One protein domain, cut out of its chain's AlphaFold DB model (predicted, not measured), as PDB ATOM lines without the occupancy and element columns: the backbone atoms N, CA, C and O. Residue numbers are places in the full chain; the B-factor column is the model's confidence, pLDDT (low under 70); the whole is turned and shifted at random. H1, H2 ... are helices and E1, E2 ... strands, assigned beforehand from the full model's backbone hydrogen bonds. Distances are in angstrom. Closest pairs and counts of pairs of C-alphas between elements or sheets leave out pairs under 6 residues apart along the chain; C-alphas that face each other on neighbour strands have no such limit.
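This is residues 47 to 167 of the 168 residues of an uncharacterized protein of Altererythrobacter salegens (UniProt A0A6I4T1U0). Two strongly twisted sheets of four strands each, E1 to E4 and E5 to E8, stand face to face as a sandwich with crossed strands, and the helix H1 covers the face of the first sheet turned away from the second. The short helix H2 ends the row of elements and is on neither sheet. The printed part has 121 residues, with two named helices and eight named strands in the order H1, E1 to E8, H2. Both sheets are antiparallel and run in chain order, E1 E2 E3 E4 and E5 E6 E7 E8; the class is mixed, helices and strands. The whole is compact, with a radius of gyration of the C-alphas of 14.2 A and spans of 43 by 36 by 29 A.

H1, residues 47 to 60, is on the sheet of E1 (71 to 75), E2 (84 to 89), E3 (98 to 105) and E4 (108 to 114), at a height over the sheet of 8.4 A, making two layers, a helix on one face of a sheet. It runs across the strands, at 68 degrees to E1 on the local plane; the closest C-alphas of the two are those of Leu 56 and Ala 73, 6.0 A apart. These strands form a meander, each the antiparallel neighbour of the one before: N 73 and O 86 of the hairpin E1 and E2 are 2.9 A apart, N 87 and O 100 of E2 and E3 2.8 A, and N 103 and O 110 of E3 and E4 2.9 A, within hydrogen-bond range. The tight link from E4 to E5 (119 to 127) leads to a second meander, with E6 (130 to 136), E7 (146 to 152) and E8 (155 to 158). Here N 121 and O 134 are 2.9 A apart, N 135 and O 147 2.9 A, and N 152 and O 155 2.8 A. E5 bends by 76 degrees at residue 124. In the sandwich, the strands of the two sheets stand at 44 degrees; the closest C-alphas of E1 and E8, those of Arg 71 and Tyr 156, are 7.6 A apart, and those of E3 and E5, Tyr 100 and Cys 120, 7.0 A. H2, residues 161 to 165, is apart from E7. In H1 and H2 every O i to N i+4 pair is within hydrogen-bond range.

H1 begins at C-alpha 47 (197.689, 149.033, 230.283) and is 19.3 A long. E3 measures 22.4 A and E5 21.0 A. H2 ends at C-alpha 165 (207.302, 167.588, 194.197).

The two C-alphas farthest apart, those of Gln 47 and Leu 166, are 43.3 A apart. The printed part has no cut, and no link is long. Mean pLDDT of the printed part is 80.0; residues 59 to 69, 117, 138 to 143 and 161 to 167 are under 70.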
ATOM      1  N   GLN A  47     198.177 150.347 230.710       79.62
ATOM      2  CA  GLN A  47     197.689 149.033 230.283       79.62
ATOM      3  C   GLN A  47     197.279 149.072 228.814       79.62
ATOM      4  O   GLN A  47     197.689 148.201 228.039       79.62
ATOM      5  N   ALA A  48     196.569 150.123 228.403       76.38
ATOM      6  CA  ALA A  48     196.202 150.349 227.011       76.38
ATOM      7  C   ALA A  48     197.454 150.409 226.112       76.38
ATOM      8  O   ALA A  48     197.549 149.697 225.108       76.38
ATOM      9  N   GLN A  49     198.487 151.153 226.523       79.44
ATOM     10  CA  GLN A  49     199.772 151.180 225.814       79.44
ATOM     11  C   GLN A  49     200.434 149.798 225.743       79.44
ATOM     12  O   GLN A  49     200.911 149.392 224.680       79.44
ATOM     13  N   ARG A  50     200.466 149.045 226.849       84.12
ATOM     14  CA  ARG A  50     201.056 147.697 226.896       84.12
ATOM     15  C   ARG A  50     200.344 146.733 225.948       84.12
ATOM     16  O   ARG A  50     201.008 145.974 225.235       84.12
ATOM     17  N   ILE A  51     199.015 146.776 225.912       81.62
ATOM     18  CA  ILE A  51     198.187 145.938 225.040       81.62
ATOM     19  C   ILE A  51     198.402 146.318 223.578       81.62
ATOM     20  O   ILE A  51     198.715 145.443 222.771       81.62
ATOM     21  N   ALA A  52     198.359 147.608 223.243       81.31
ATOM     22  CA  ALA A  52     198.644 148.086 221.893       81.31
ATOM     23  C   ALA A  52     200.052 147.676 221.421       81.31
ATOM     24  O   ALA A  52     200.202 147.160 220.313       81.31
ATOM     25  N   ARG A  53     201.083 147.787 222.275       83.88
ATOM     26  CA  ARG A  53     202.440 147.291 221.961       83.88
ATOM     27  C   ARG A  53     202.460 145.780 221.722       83.88
ATOM     28  O   ARG A  53     203.139 145.329 220.802       83.88
ATOM     29  N   LYS A  54     201.739 144.987 222.522       84.44
ATOM     30  CA  LYS A  54     201.648 143.525 222.352       84.44
ATOM     31  C   LYS A  54     200.963 143.148 221.035       84.44
ATOM     32  O   LYS A  54     201.439 142.245 220.352       84.44
ATOM     33  N   LEU A  55     199.883 143.841 220.680       77.19
ATOM     34  CA  LEU A  55     199.154 143.634 219.429       77.19
ATOM     35  C   LEU A  55     200.020 143.999 218.225       77.19
ATOM     36  O   LEU A  55     200.202 143.181 217.328       77.19
ATOM     37  N   LEU A  56     200.660 145.168 218.273       77.88
ATOM     38  CA  LEU A  56     201.611 145.578 217.250       77.88
ATOM     39  C   LEU A  56     202.760 144.578 217.126       77.88
ATOM     40  O   LEU A  56     203.125 144.255 216.011       77.88
ATOM     41  N   ARG A  57     203.314 144.026 218.219       76.81
ATOM     42  CA  ARG A  57     204.400 143.021 218.146       76.81
ATOM     43  C   ARG A  57     204.044 141.798 217.295       76.81
ATOM     44  O   ARG A  57     204.925 141.285 216.615       76.81
ATOM     45  N   ARG A  58     202.783 141.354 217.317       70.31
ATOM     46  CA  ARG A  58     202.317 140.220 216.501       70.31
ATOM     47  C   ARG A  58     202.299 140.565 215.014       70.31
ATOM     48  O   ARG A  58     202.803 139.789 214.215       70.31
ATOM     49  N   GLU A  59     201.821 141.756 214.669       64.56
ATOM     50  CA  GLU A  59     201.862 142.281 213.295       64.56
ATOM     51  C   GLU A  59     203.300 142.606 212.833       64.56
ATOM     52  O   GLU A  59     203.653 142.454 211.666       64.56
ATOM     53  N   ILE A  60     204.169 143.013 213.767       58.12
ATOM     54  CA  ILE A  60     205.568 143.411 213.533       58.12
ATOM     55  C   ILE A  60     206.455 142.234 213.126       58.12
ATOM     56  O   ILE A  60     207.397 142.451 212.368       58.12
ATOM     57  N   ALA A  61     206.171 141.009 213.579       58.03
ATOM     58  CA  ALA A  61     206.979 139.831 213.238       58.03
ATOM     59  C   ALA A  61     207.062 139.570 211.719       58.03
ATOM     60  O   ALA A  61     207.944 138.848 211.265       58.03
ATOM     61  N   LYS A  62     206.181 140.194 210.928       62.28
ATOM     62  CA  LYS A  62     206.146 140.084 209.470       62.28
ATOM     63  C   LYS A  62     207.216 140.918 208.744       62.28
ATOM     64  O   LYS A  62     207.482 140.642 207.577       62.28
ATOM     65  N   TYR A  63     207.835 141.922 209.383       59.12
ATOM     66  CA  TYR A  63     208.741 142.857 208.695       59.12
ATOM     67  C   TYR A  63     210.033 143.137 209.488       59.12
ATOM     68  O   TYR A  63     209.956 143.608 210.627       59.12
ATOM     69  N   PRO A  64     211.228 142.902 208.905       54.91
ATOM     70  CA  PRO A  64     212.498 143.104 209.598       54.91
ATOM     71  C   PRO A  64     212.735 144.581 209.937       54.91
ATOM     72  O   PRO A  64     212.340 145.492 209.209       54.91
ATOM     73  N   SER A  65     213.381 144.828 211.076       51.78
ATOM     74  CA  SER A  65     213.750 146.170 211.517       51.78
ATOM     75  C   SER A  65     214.884 146.737 210.661       51.78
ATOM     76  O   SER A  65     215.998 146.228 210.702       51.78
ATOM     77  N   GLY A  66     214.614 147.823 209.943       51.97
ATOM     78  CA  GLY A  66     215.610 148.594 209.202       51.97
ATOM     79  C   GLY A  66     214.981 149.898 208.725       51.97
ATOM     80  O   GLY A  66     214.111 149.885 207.865       51.97
ATOM     81  N   SER A  67     215.320 150.987 209.413       57.03
ATOM     82  CA  SER A  67     215.139 152.402 209.043       57.03
ATOM     83  C   SER A  67     214.228 152.717 207.838       57.03
ATOM     84  O   SER A  67     214.661 152.639 206.698       57.03
ATOM     85  N   ASN A  68     212.991 153.161 208.123       60.06
ATOM     86  CA  ASN A  68     212.089 154.022 207.312       60.06
ATOM     87  C   ASN A  68     210.614 153.607 207.365       60.06
ATOM     88  O   ASN A  68     209.781 154.249 206.727       60.06
ATOM     89  N   TRP A  69     210.259 152.555 208.096       68.50
ATOM     90  CA  TRP A  69     208.880 152.076 208.096       68.50
ATOM     91  C   TRP A  69     208.157 152.455 209.378       68.50
ATOM     92  O   TRP A  69     208.664 152.298 210.490       68.50
ATOM     93  N   MET A  70     206.948 152.960 209.190       83.88
ATOM     94  CA  MET A  70     205.986 153.167 210.253       83.88
ATOM     95  C   MET A  70     205.216 151.867 210.445       83.88
ATOM     96  O   MET A  70     204.744 151.258 209.486       83.88
ATOM     97  N   ARG A  71     205.115 151.422 211.693       84.25
ATOM     98  CA  ARG A  71     204.415 150.184 212.033       84.25
ATOM     99  C   ARG A  71     202.959 150.526 212.287       84.25
ATOM    100  O   ARG A  71     202.691 151.441 213.060       84.25
ATOM    101  N   THR A  72     202.033 149.800 211.675       86.00
ATOM    102  CA  THR A  72     200.601 150.036 211.869       86.00
ATOM    103  C   THR A  72     199.836 148.745 212.079       86.00
ATOM    104  O   THR A  72     200.165 147.743 211.454       86.00
ATOM    105  N   ALA A  73     198.793 148.786 212.901       85.38
ATOM    106  CA  ALA A  73     197.848 147.687 213.067       85.38
ATOM    107  C   ALA A  73     196.426 148.233 213.189       85.38
ATOM    108  O   ALA A  73     196.205 149.245 213.852       85.38
ATOM    109  N   TRP A  74     195.466 147.544 212.580       83.19
ATOM    110  CA  TRP A  74     194.041 147.802 212.776       83.19
ATOM    111  C   TRP A  74     193.520 146.824 213.816       83.19
ATOM    112  O   TRP A  74     193.614 145.615 213.624       83.19
ATOM    113  N   VAL A  75     192.998 147.335 214.924       82.31
ATOM    114  CA  VAL A  75     192.580 146.510 216.059       82.31
ATOM    115  C   VAL A  75     191.134 146.819 216.403       82.31
ATOM    116  O   VAL A  75     190.808 147.942 216.789       82.31
ATOM    117  N   SER A  76     190.273 145.809 216.320       80.81
ATOM    118  CA  SER A  76     188.934 145.867 216.906       80.81
ATOM    119  C   SER A  76     189.049 145.697 218.415       80.81
ATOM    120  O   SER A  76     189.454 144.645 218.903       80.81
ATOM    121  N   VAL A  77     188.730 146.755 219.149       71.94
ATOM    122  CA  VAL A  77     188.845 146.793 220.612       71.94
ATOM    123  C   VAL A  77     187.612 146.203 221.290       71.94
ATOM    124  O   VAL A  77     187.679 145.686 222.403       71.94
ATOM    125  N   SER A  78     186.469 146.267 220.618       75.44
ATOM    126  CA  SER A  78     185.208 145.711 221.087       75.44
ATOM    127  C   SER A  78     184.408 145.180 219.897       75.44
ATOM    128  O   SER A  78     184.550 145.708 218.786       75.44
ATOM    129  N   PRO A  79     183.593 144.130 220.086       78.50
ATOM    130  CA  PRO A  79     182.716 143.631 219.033       78.50
ATOM    131  C   PRO A  79     181.794 144.742 218.516       78.50
ATOM    132  O   PRO A  79     181.201 145.472 219.304       78.50
ATOM    133  N   GLY A  80     181.685 144.881 217.193       82.50
ATOM    134  CA  GLY A  80     180.827 145.886 216.554       82.50
ATOM    135  C   GLY A  80     181.405 147.306 216.485       82.50
ATOM    136  O   GLY A  80     180.827 148.153 215.810       82.50
ATOM    137  N   GLU A  81     182.555 147.580 217.111       82.69
ATOM    138  CA  GLU A  81     183.227 148.869 216.954       82.69
ATOM    139  C   GLU A  81     184.107 148.925 215.700       82.69
ATOM    140  O   GLU A  81     184.730 147.942 215.291       82.69
ATOM    141  N   THR A  82     184.225 150.121 215.118       86.06
ATOM    142  CA  THR A  82     185.208 150.382 214.061       86.06
ATOM    143  C   THR A  82     186.625 150.145 214.591       86.06
ATOM    144  O   THR A  82     186.959 150.706 215.642       86.06
ATOM    145  N   PRO A  83     187.483 149.405 213.868       85.81
ATOM    146  CA  PRO A  83     188.851 149.161 214.302       85.81
ATOM    147  C   PRO A  83     189.635 150.456 214.546       85.81
ATOM    148  O   PRO A  83     189.594 151.390 213.740       85.81
ATOM    149  N   THR A  84     190.400 150.482 215.633       89.19
ATOM    150  CA  THR A  84     191.355 151.546 215.949       89.19
ATOM    151  C   THR A  84     192.647 151.306 215.175       89.19
ATOM    152  O   THR A  84     193.200 150.204 215.196       89.19
ATOM    153  N   LEU A  85     193.148 152.342 214.505       90.50
ATOM    154  CA  LEU A  85     194.454 152.327 213.859       90.50
ATOM    155  C   LEU A  85     195.529 152.649 214.894       90.50
ATOM    156  O   LEU A  85     195.658 153.793 215.328       90.50
ATOM    157  N   PHE A  86     196.328 151.656 215.258       90.50
ATOM    158  CA  PHE A  86     197.538 151.865 216.035       90.50
ATOM    159  C   PHE A  86     198.718 152.139 215.119       90.50
ATOM    160  O   PHE A  86     198.906 151.448 214.120       90.50
ATOM    161  N   VAL A  87     199.524 153.128 215.484       89.62
ATOM    162  CA  VAL A  87     200.704 153.572 214.745       89.62
ATOM    163  C   VAL A  87     201.882 153.613 215.701       89.62
ATOM    164  O   VAL A  87     201.801 154.244 216.749       89.62
ATOM    165  N   MET A  88     202.991 152.976 215.338       87.88
ATOM    166  CA  MET A  88     204.240 153.053 216.080       87.88
ATOM    167  C   MET A  88     205.382 153.528 215.186       87.88
ATOM    168  O   MET A  88     205.647 152.963 214.122       87.88
ATOM    169  N   TYR A  89     206.060 154.578 215.639       84.19
ATOM    170  CA  TYR A  89     207.079 155.302 214.887       84.19
ATOM    171  C   TYR A  89     208.179 155.836 215.821       84.19
ATOM    172  O   TYR A  89     207.978 155.944 217.029       84.19
ATOM    173  N   GLY A  90     209.350 156.152 215.253       76.19
ATOM    174  CA  GLY A  90     210.349 157.001 215.906       76.19
ATOM    175  C   GLY A  90     210.930 156.418 217.191       76.19
ATOM    176  O   GLY A  90     210.934 157.093 218.215       76.19
ATOM    177  N   CYS A  91     211.391 155.163 217.156       76.56
ATOM    178  CA  CYS A  91     212.041 154.540 218.308       76.56
ATOM    179  C   CYS A  91     213.377 155.222 218.624       76.56
ATOM    180  O   CYS A  91     214.233 155.337 217.747       76.56
ATOM    181  N   SER A  92     213.565 155.634 219.878       72.94
ATOM    182  CA  SER A  92     214.871 156.058 220.380       72.94
ATOM    183  C   SER A  92     215.851 154.874 220.437       72.94
ATOM    184  O   SER A  92     215.415 153.718 220.497       72.94
ATOM    185  N   PRO A  93     217.170 155.133 220.514       72.38
ATOM    186  CA  PRO A  93     218.165 154.097 220.808       72.38
ATOM    187  C   PRO A  93     217.885 153.339 222.113       72.38
ATOM    188  O   PRO A  93     218.187 152.159 222.226       72.38
ATOM    189  N   THR A  94     217.234 153.996 223.080       76.62
ATOM    190  CA  THR A  94     216.795 153.392 224.347       76.62
ATOM    191  C   THR A  94     215.523 152.542 224.224       76.62
ATOM    192  O   THR A  94     215.011 152.050 225.223       76.62
ATOM    193  N   GLY A  95     214.988 152.360 223.012       72.62
ATOM    194  CA  GLY A  95     213.837 151.496 222.736       72.62
ATOM    195  C   GLY A  95     212.467 152.148 222.951       72.62
ATOM    196  O   GLY A  95     211.439 151.489 222.771       72.62
ATOM    197  N   ASN A  96     212.417 153.441 223.279       77.56
ATOM    198  CA  ASN A  96     211.162 154.168 223.435       77.56
ATOM    199  C   ASN A  96     210.626 154.572 222.063       77.56
ATOM    200  O   ASN A  96     211.115 155.509 221.438       77.56
ATOM    201  N   CYS A  97     209.612 153.853 221.592       80.50
ATOM    202  CA  CYS A  97     208.886 154.194 220.370       80.50
ATOM    203  C   CYS A  97     207.629 154.992 220.688       80.50
ATOM    204  O   CYS A  97     206.904 154.645 221.635       80.50
ATOM    205  N   GLY A  98     207.343 155.986 219.848       84.88
ATOM    206  CA  GLY A  98     206.065 156.675 219.864       84.88
ATOM    207  C   GLY A  98     204.960 155.753 219.413       84.88
ATOM    208  O   GLY A  98     205.111 155.053 218.415       84.88
ATOM    209  N   LEU A  99     203.883 155.722 220.188       89.12
ATOM    210  CA  LEU A  99     202.711 154.905 219.949       89.12
ATOM    211  C   LEU A  99     201.472 155.792 219.965       89.12
ATOM    212  O   LEU A  99     201.219 156.516 220.929       89.12
ATOM    213  N   TYR A 100     200.695 155.678 218.897       90.62
ATOM    214  CA  TYR A 100     199.482 156.438 218.669       90.62
ATOM    215  C   TYR A 100     198.330 155.499 218.363       90.62
ATOM    216  O   TYR A 100     198.535 154.440 217.772       90.62
ATOM    217  N   GLY A 101     197.124 155.894 218.744       91.62
ATOM    218  CA  GLY A 101     195.889 155.194 218.413       91.62
ATOM    219  C   GLY A 101     194.891 156.180 217.834       91.62
ATOM    220  O   GLY A 101     194.629 157.208 218.454       91.62
ATOM    221  N   PHE A 102     194.330 155.873 216.669       92.81
ATOM    222  CA  PHE A 102     193.342 156.702 215.991       92.81
ATOM    223  C   PHE A 102     192.036 155.931 215.820       92.81
ATOM    224  O   PHE A 102     192.001 154.894 215.155       92.81
ATOM    225  N   LYS A 103     190.950 156.453 216.392       92.06
ATOM    226  CA  LYS A 103     189.593 155.925 216.204       92.06
ATOM    227  C   LYS A 103     188.902 156.720 215.100       92.06
ATOM    228  O   LYS A 103     188.936 157.954 215.104       92.06
ATOM    229  N   ARG A 104     188.296 156.026 214.133       91.38
ATOM    230  CA  ARG A 104     187.510 156.675 213.075       91.38
ATOM    231  C   ARG A 104     186.264 157.311 213.698       91.38
ATOM    232  O   ARG A 104     185.608 156.708 214.541       91.38
ATOM    233  N   GLN A 105     185.938 158.523 213.273       91.12
ATOM    234  CA  GLN A 105     184.692 159.216 213.594       91.12
ATOM    235  C   GLN A 105     183.931 159.535 212.305       91.12
ATOM    236  O   GLN A 105     184.489 159.433 211.211       91.12
ATOM    237  N   LYS A 106     182.667 159.965 212.435       90.12
ATOM    238  CA  LYS A 106     181.821 160.361 211.294       90.12
ATOM    239  C   LYS A 106     182.539 161.351 210.363       90.12
ATOM    240  O   LYS A 106     182.497 161.176 209.152       90.12
ATOM    241  N   ASN A 107     183.265 162.310 210.944       90.62
ATOM    242  CA  ASN A 107     183.908 163.408 210.218       90.62
ATOM    243  C   ASN A 107     185.447 163.399 210.318       90.62
ATOM    244  O   ASN A 107     186.066 164.455 210.236       90.62
ATOM    245  N   GLY A 108     186.087 162.241 210.518       91.81
ATOM    246  CA  GLY A 108     187.553 162.172 210.514       91.81
ATOM    247  C   GLY A 108     188.138 161.146 211.473       91.81
ATOM    248  O   GLY A 108     187.637 160.029 211.587       91.81
ATOM    249  N   TRP A 109     189.228 161.519 212.140       93.69
ATOM    250  CA  TRP A 109     189.980 160.658 213.051       93.69
ATOM    251  C   TRP A 109     190.176 161.347 214.394       93.69
ATOM    252  O   TRP A 109     190.617 162.493 214.445       93.69
ATOM    253  N   LYS A 110     189.902 160.626 215.481       91.94
ATOM    254  CA  LYS A 110     190.197 161.066 216.843       91.94
ATOM    255  C   LYS A 110     191.425 160.333 217.357       91.94
ATOM    256  O   LYS A 110     191.455 159.102 217.351       91.94
ATOM    257  N   LEU A 111     192.413 161.084 217.829       90.62
ATOM    258  CA  LEU A 111     193.527 160.536 218.593       90.62
ATOM    259  C   LEU A 111     193.000 160.066 219.957       90.62
ATOM    260  O   LEU A 111     192.432 160.857 220.705       90.62
ATOM    261  N   VAL A 112     193.148 158.777 220.246       89.31
ATOM    262  CA  VAL A 112     192.701 158.142 221.501       89.31
ATOM    263  C   VAL A 112     193.877 157.687 222.364       89.31
ATOM    264  O   VAL A 112     193.784 157.680 223.582       89.31
ATOM    265  N   LEU A 113     195.028 157.398 221.750       87.06
ATOM    266  CA  LEU A 113     196.253 157.034 222.459       87.06
ATOM    267  C   LEU A 113     197.422 157.881 221.957       87.06
ATOM    268  O   LEU A 113     197.589 158.011 220.746       87.06
ATOM    269  N   ASN A 114     198.242 158.418 222.863       87.75
ATOM    270  CA  ASN A 114     199.464 159.153 222.529       87.75
ATOM    271  C   ASN A 114     200.521 158.951 223.622       87.75
ATOM    272  O   ASN A 114     200.409 159.520 224.704       87.75
ATOM    273  N   SER A 115     201.537 158.133 223.342       80.06
ATOM    274  CA  SER A 115     202.452 157.657 224.381       80.06
ATOM    275  C   SER A 115     203.693 158.522 224.631       80.06
ATOM    276  O   SER A 115     204.416 158.213 225.570       80.06
ATOM    277  N   ILE A 116     204.023 159.516 223.790       75.81
ATOM    278  CA  ILE A 116     205.236 160.355 223.947       75.81
ATOM    279  C   ILE A 116     205.047 161.772 223.368       75.81
ATOM    280  O   ILE A 116     204.148 162.003 222.569       75.81
ATOM    281  N   ALA A 117     205.958 162.703 223.690       63.16
ATOM    282  CA  ALA A 117     205.998 164.097 223.198       63.16
ATOM    283  C   ALA A 117     206.367 164.260 221.698       63.16
ATOM    284  O   ALA A 117     207.020 165.219 221.286       63.16
ATOM    285  N   GLN A 118     205.985 163.300 220.864       78.00
ATOM    286  CA  GLN A 118     206.088 163.359 219.409       78.00
ATOM    287  C   GLN A 118     204.669 163.513 218.846       78.00
ATOM    288  O   GLN A 118     203.722 162.997 219.440       78.00
ATOM    289  N   THR A 119     204.489 164.175 217.704       85.75
ATOM    290  CA  THR A 119     203.154 164.318 217.097       85.75
ATOM    291  C   THR A 119     202.971 163.343 215.943       85.75
ATOM    292  O   THR A 119     203.887 163.100 215.160       85.75
ATOM    293  N   CYS A 120     201.776 162.772 215.839       90.38
ATOM    294  CA  CYS A 120     201.358 161.940 214.720       90.38
ATOM    295  C   CYS A 120     199.931 162.325 214.345       90.38
ATOM    296  O   CYS A 120     199.097 162.573 215.221       90.38
ATOM    297  N   SER A 121     199.647 162.420 213.053       92.81
ATOM    298  CA  SER A 121     198.355 162.876 212.548       92.81
ATOM    299  C   SER A 121     197.995 162.148 211.266       92.81
ATOM    300  O   SER A 121     198.865 161.839 210.452       92.81
ATOM    301  N   ILE A 122     196.701 161.892 211.096       93.81
ATOM    302  CA  ILE A 122     196.149 161.375 209.848       93.81
ATOM    303  C   ILE A 122     195.881 162.560 208.923       93.81
ATOM    304  O   ILE A 122     195.224 163.520 209.327       93.81
ATOM    305  N   LEU A 123     196.403 162.503 207.703       93.06
ATOM    306  CA  LEU A 123     196.274 163.567 206.716       93.06
ATOM    307  C   LEU A 123     194.961 163.432 205.921       93.06
ATOM    308  O   LEU A 123     194.442 162.323 205.760       93.06
ATOM    309  N   PRO A 124     194.417 164.542 205.385       90.06
ATOM    310  CA  PRO A 124     193.259 164.494 204.493       90.06
ATOM    311  C   PRO A 124     193.540 163.739 203.192       90.06
ATOM    312  O   PRO A 124     192.646 163.073 202.670       90.06
ATOM    313  N   SER A 125     194.780 163.813 202.693       88.38
ATOM    314  CA  SER A 125     195.215 163.087 201.502       88.38
ATOM    315  C   SER A 125     195.096 161.577 201.699       88.38
ATOM    316  O   SER A 125     195.173 161.055 202.818       88.38
ATOM    317  N   SER A 126     194.878 160.862 200.597       88.94
ATOM    318  CA  SER A 126     194.775 159.410 200.619       88.94
ATOM    319  C   SER A 126     195.433 158.791 199.398       88.94
ATOM    320  O   SER A 126     195.355 159.320 198.291       88.94
ATOM    321  N   HIS A 127     196.048 157.635 199.612       90.00
ATOM    322  CA  HIS A 127     196.644 156.817 198.572       90.00
ATOM    323  C   HIS A 127     196.064 155.407 198.657       90.00
ATOM    324  O   HIS A 127     195.982 154.817 199.734       90.00
ATOM    325  N   ALA A 128     195.620 154.875 197.513       85.12
ATOM    326  CA  ALA A 128     194.986 153.556 197.420       85.12
ATOM    327  C   ALA A 128     193.862 153.344 198.465       85.12
ATOM    328  O   ALA A 128     193.782 152.305 199.120       85.12
ATOM    329  N   GLY A 129     193.015 154.365 198.650       86.06
ATOM    330  CA  GLY A 129     191.858 154.317 199.552       86.06
ATOM    331  C   GLY A 129     192.187 154.383 201.047       86.06
ATOM    332  O   GLY A 129     191.309 154.147 201.877       86.06
ATOM    333  N   ARG A 130     193.433 154.688 201.427       88.06
ATOM    334  CA  ARG A 130     193.857 154.850 202.825       88.06
ATOM    335  C   ARG A 130     194.456 156.235 203.031       88.06
ATOM    336  O   ARG A 130     195.202 156.712 202.185       88.06
ATOM    337  N   HIS A 131     194.119 156.869 204.150       92.38
ATOM    338  CA  HIS A 131     194.650 158.188 204.490       92.38
ATOM    339  C   HIS A 131     196.149 158.138 204.759       92.38
ATOM    340  O   HIS A 131     196.625 157.194 205.382       92.38
ATOM    341  N   ASP A 132     196.869 159.169 204.338       93.00
ATOM    342  CA  ASP A 132     198.292 159.299 204.635       93.00
ATOM    343  C   ASP A 132     198.516 159.686 206.102       93.00
ATOM    344  O   ASP A 132     197.601 160.117 206.808       93.00
ATOM    345  N   ILE A 133     199.749 159.536 206.581       93.81
ATOM    346  CA  ILE A 133     200.103 159.833 207.973       93.81
ATOM    347  C   ILE A 133     201.324 160.738 208.001       93.81
ATOM    348  O   ILE A 133     202.320 160.468 207.330       93.81
ATOM    349  N   SER A 134     201.273 161.783 208.820       92.31
ATOM    350  CA  SER A 134     202.437 162.600 209.159       92.31
ATOM    351  C   SER A 134     202.883 162.309 210.583       92.31
ATOM    352  O   SER A 134     202.051 162.291 211.491       92.31
ATOM    353  N   ALA A 135     204.185 162.160 210.796       89.38
ATOM    354  CA  ALA A 135     204.772 162.054 212.125       89.38
ATOM    355  C   ALA A 135     205.934 163.040 212.293       89.38
ATOM    356  O   ALA A 135     206.715 163.253 211.364       89.38
ATOM    357  N   ARG A 136     206.067 163.629 213.484       87.00
ATOM    358  CA  ARG A 136     207.140 164.560 213.845       87.00
ATOM    359  C   ARG A 136     207.855 164.069 215.096       87.00
ATOM    360  O   ARG A 136     207.234 163.846 216.134       87.00
ATOM    361  N   MET A 137     209.175 163.968 215.011       75.62
ATOM    362  CA  MET A 137     210.014 163.661 216.168       75.62
ATOM    363  C   MET A 137     210.314 164.921 217.001       75.62
ATOM    364  O   MET A 137     210.619 165.980 216.460       75.62
ATOM    365  N   HIS A 138     210.247 164.772 218.327       69.12
ATOM    366  CA  HIS A 138     210.696 165.712 219.363       69.12
ATOM    367  C   HIS A 138     210.214 167.163 219.236       69.12
ATOM    368  O   HIS A 138     211.007 168.079 219.422       69.12
ATOM    369  N   GLY A 139     208.939 167.388 218.891       59.41
ATOM    370  CA  GLY A 139     208.376 168.745 218.798       59.41
ATOM    371  C   GLY A 139     209.153 169.691 217.873       59.41
ATOM    372  O   GLY A 139     209.009 170.902 217.982       59.41
ATOM    373  N   SER A 140     210.000 169.144 216.994       55.94
ATOM    374  CA  SER A 140     211.070 169.898 216.357       55.94
ATOM    375  C   SER A 140     210.534 171.090 215.561       55.94
ATOM    376  O   SER A 140     209.530 170.994 214.845       55.94
ATOM    377  N   ALA A 141     211.238 172.212 215.707       55.81
ATOM    378  CA  ALA A 141     210.969 173.489 215.060       55.81
ATOM    379  C   ALA A 141     211.213 173.469 213.538       55.81
ATOM    380  O   ALA A 141     210.883 174.432 212.854       55.81
ATOM    381  N   PHE A 142     211.766 172.380 212.987       68.75
ATOM    382  CA  PHE A 142     212.177 172.311 211.585       68.75
ATOM    383  C   PHE A 142     211.278 171.383 210.763       68.75
ATOM    384  O   PHE A 142     211.077 170.217 211.121       68.75
ATOM    385  N   GLN A 143     210.802 171.876 209.613       69.56
ATOM    386  CA  GLN A 143     209.989 171.110 208.654       69.56
ATOM    387  C   GLN A 143     210.658 169.796 208.225       69.56
ATOM    388  O   GLN A 143     209.980 168.782 208.082       69.56
ATOM    389  N   SER A 144     211.993 169.762 208.148       74.19
ATOM    390  CA  SER A 144     212.783 168.577 207.777       74.19
ATOM    391  C   SER A 144     212.583 167.363 208.702       74.19
ATOM    392  O   SER A 144     212.908 166.226 208.338       74.19
ATOM    393  N   THR A 145     212.030 167.566 209.901       76.88
ATOM    394  CA  THR A 145     211.717 166.489 210.855       76.88
ATOM    395  C   THR A 145     210.326 165.887 210.688       76.88
ATOM    396  O   THR A 145     210.063 164.824 211.253       76.88
ATOM    397  N   ILE A 146     209.461 166.515 209.888       85.31
ATOM    398  CA  ILE A 146     208.153 165.972 209.533       85.31
ATOM    399  C   ILE A 146     208.374 164.868 208.506       85.31
ATOM    400  O   ILE A 146     208.989 165.075 207.460       85.31
ATOM    401  N   LYS A 147     207.906 163.664 208.821       87.88
ATOM    402  CA  LYS A 147     207.946 162.514 207.921       87.88
ATOM    403  C   LYS A 147     206.526 162.178 207.495       87.88
ATOM    404  O   LYS A 147     205.671 161.953 208.350       87.88
ATOM    405  N   THR A 148     206.306 162.103 206.188       90.81
ATOM    406  CA  THR A 148     205.029 161.694 205.600       90.81
ATOM    407  C   THR A 148     205.110 160.251 205.133       90.81
ATOM    408  O   THR A 148     206.134 159.798 204.611       90.81
ATOM    409  N   TYR A 149     204.019 159.523 205.334       91.38
ATOM    410  CA  TYR A 149     203.888 158.123 204.988       91.38
ATOM    411  C   TYR A 149     202.639 157.904 204.154       91.38
ATOM    412  O   TYR A 149     201.542 158.272 204.573       91.38
ATOM    413  N   TRP A 150     202.804 157.248 203.010       91.62
ATOM    414  CA  TRP A 150     201.696 156.870 202.139       91.62
ATOM    415  C   TRP A 150     201.391 155.396 202.265       91.62
ATOM    416  O   TRP A 150     202.302 154.575 202.416       91.62
ATOM    417  N   TRP A 151     200.118 155.051 202.129       87.69
ATOM    418  CA  TRP A 151     199.739 153.661 201.958       87.69
ATOM    419  C   TRP A 151     200.120 153.171 200.558       87.69
ATOM    420  O   TRP A 151     199.735 153.757 199.545       87.69
ATOM    421  N   ARG A 152     200.884 152.080 200.488       85.62
ATOM    422  CA  ARG A 152     201.269 151.419 199.238       85.62
ATOM    423  C   ARG A 152     201.153 149.912 199.401       85.62
ATOM    424  O   ARG A 152     201.793 149.339 200.282       85.62
ATOM    425  N   LYS A 153     200.389 149.280 198.504       84.69
ATOM    426  CA  LYS A 153     200.067 147.842 198.508       84.69
ATOM    427  C   LYS A 153     199.381 147.422 199.816       84.69
ATOM    428  O   LYS A 153     198.158 147.407 199.885       84.69
ATOM    429  N   ASP A 154     200.162 147.144 200.850       81.81
ATOM    430  CA  ASP A 154     199.731 146.563 202.119       81.81
ATOM    431  C   ASP A 154     200.320 147.260 203.357       81.81
ATOM    432  O   ASP A 154     200.185 146.752 204.471       81.81
ATOM    433  N   ARG A 155     201.009 148.397 203.184       83.12
ATOM    434  CA  ARG A 155     201.716 149.061 204.285       83.12
ATOM    435  C   ARG A 155     201.901 150.556 204.072       83.12
ATOM    436  O   ARG A 155     201.835 151.055 202.950       83.12
ATOM    437  N   TYR A 156     202.245 151.248 205.152       87.00
ATOM    438  CA  TYR A 156     202.719 152.621 205.081       87.00
ATOM    439  C   TYR A 156     204.215 152.692 204.783       87.00
ATOM    440  O   TYR A 156     205.036 152.086 205.475       87.00
ATOM    441  N   VAL A 157     204.574 153.478 203.774       87.00
ATOM    442  CA  VAL A 157     205.956 153.691 203.336       87.00
ATOM    443  C   VAL A 157     206.299 155.163 203.489       87.00
ATOM    444  O   VAL A 157     205.509 156.021 203.095       87.00
ATOM    445  N   ARG A 158     207.470 155.455 204.063       87.31
ATOM    446  CA  ARG A 158     207.979 156.824 204.145       87.31
ATOM    447  C   ARG A 158     208.217 157.369 202.746       87.31
ATOM    448  O   ARG A 158     208.841 156.710 201.920       87.31
ATOM    449  N   VAL A 159     207.765 158.590 202.532       87.44
ATOM    450  CA  VAL A 159     207.906 159.309 201.272       87.44
ATOM    451  C   VAL A 159     209.020 160.334 201.430       87.44
ATOM    452  O   VAL A 159     209.168 160.936 202.501       87.44
ATOM    453  N   SER A 160     209.862 160.475 200.407       80.25
ATOM    454  CA  SER A 160     210.870 161.532 200.388       80.25
ATOM    455  C   SER A 160     210.247 162.844 199.916       80.25
ATOM    456  O   SER A 160     209.234 162.846 199.228       80.25
ATOM    457  N   GLU A 161     210.859 163.972 200.263       66.25
ATOM    458  CA  GLU A 161     210.384 165.292 199.831       66.25
ATOM    459  C   GLU A 161     210.378 165.433 198.297       66.25
ATOM    460  O   GLU A 161     209.448 165.998 197.734       66.25
ATOM    461  N   ARG A 162     211.334 164.798 197.595       60.69
ATOM    462  CA  ARG A 162     211.351 164.741 196.120       60.69
ATOM    463  C   ARG A 162     210.124 164.050 195.528       60.69
ATOM    464  O   ARG A 162     209.643 164.471 194.485       60.69
ATOM    465  N   ASP A 163     209.619 163.005 196.179       67.25
ATOM    466  CA  ASP A 163     208.445 162.271 195.690       67.25
ATOM    467  C   ASP A 163     207.146 163.083 195.823       67.25
ATOM    468  O   ASP A 163     206.147 162.738 195.192       67.25
ATOM    469  N   LEU A 164     207.143 164.124 196.665       62.94
ATOM    470  CA  LEU A 164     206.016 165.047 196.805       62.94
ATOM    471  C   LEU A 164     205.987 166.053 195.647       62.94
ATOM    472  O   LEU A 164     204.922 166.303 195.102       62.94
ATOM    473  N   ILE A 165     207.157 166.555 195.237       60.41
ATOM    474  CA  ILE A 165     207.302 167.588 194.197       60.41
ATOM    475  C   ILE A 165     206.965 167.050 192.801       60.41
ATOM    476  O   ILE A 165     206.389 167.755 191.989       60.41
ATOM    477  N   LEU A 166     207.277 165.784 192.504       59.38
ATOM    478  CA  LEU A 166     207.051 165.193 191.173       59.38
ATOM    479  C   LEU A 166     205.572 164.908 190.835       59.38
ATOM    480  O   LEU A 166     205.293 164.247 189.835       59.38
ATOM    481  N   LYS A 167     204.631 165.327 191.682       55.66
ATOM    482  CA  LYS A 167     203.189 165.107 191.499       55.66
ATOM    483  C   LYS A 167     202.359 166.392 191.450       55.66
ATOM    484  O   LYS A 167     201.154 166.279 191.222       55.66
TER     485      LYS A 167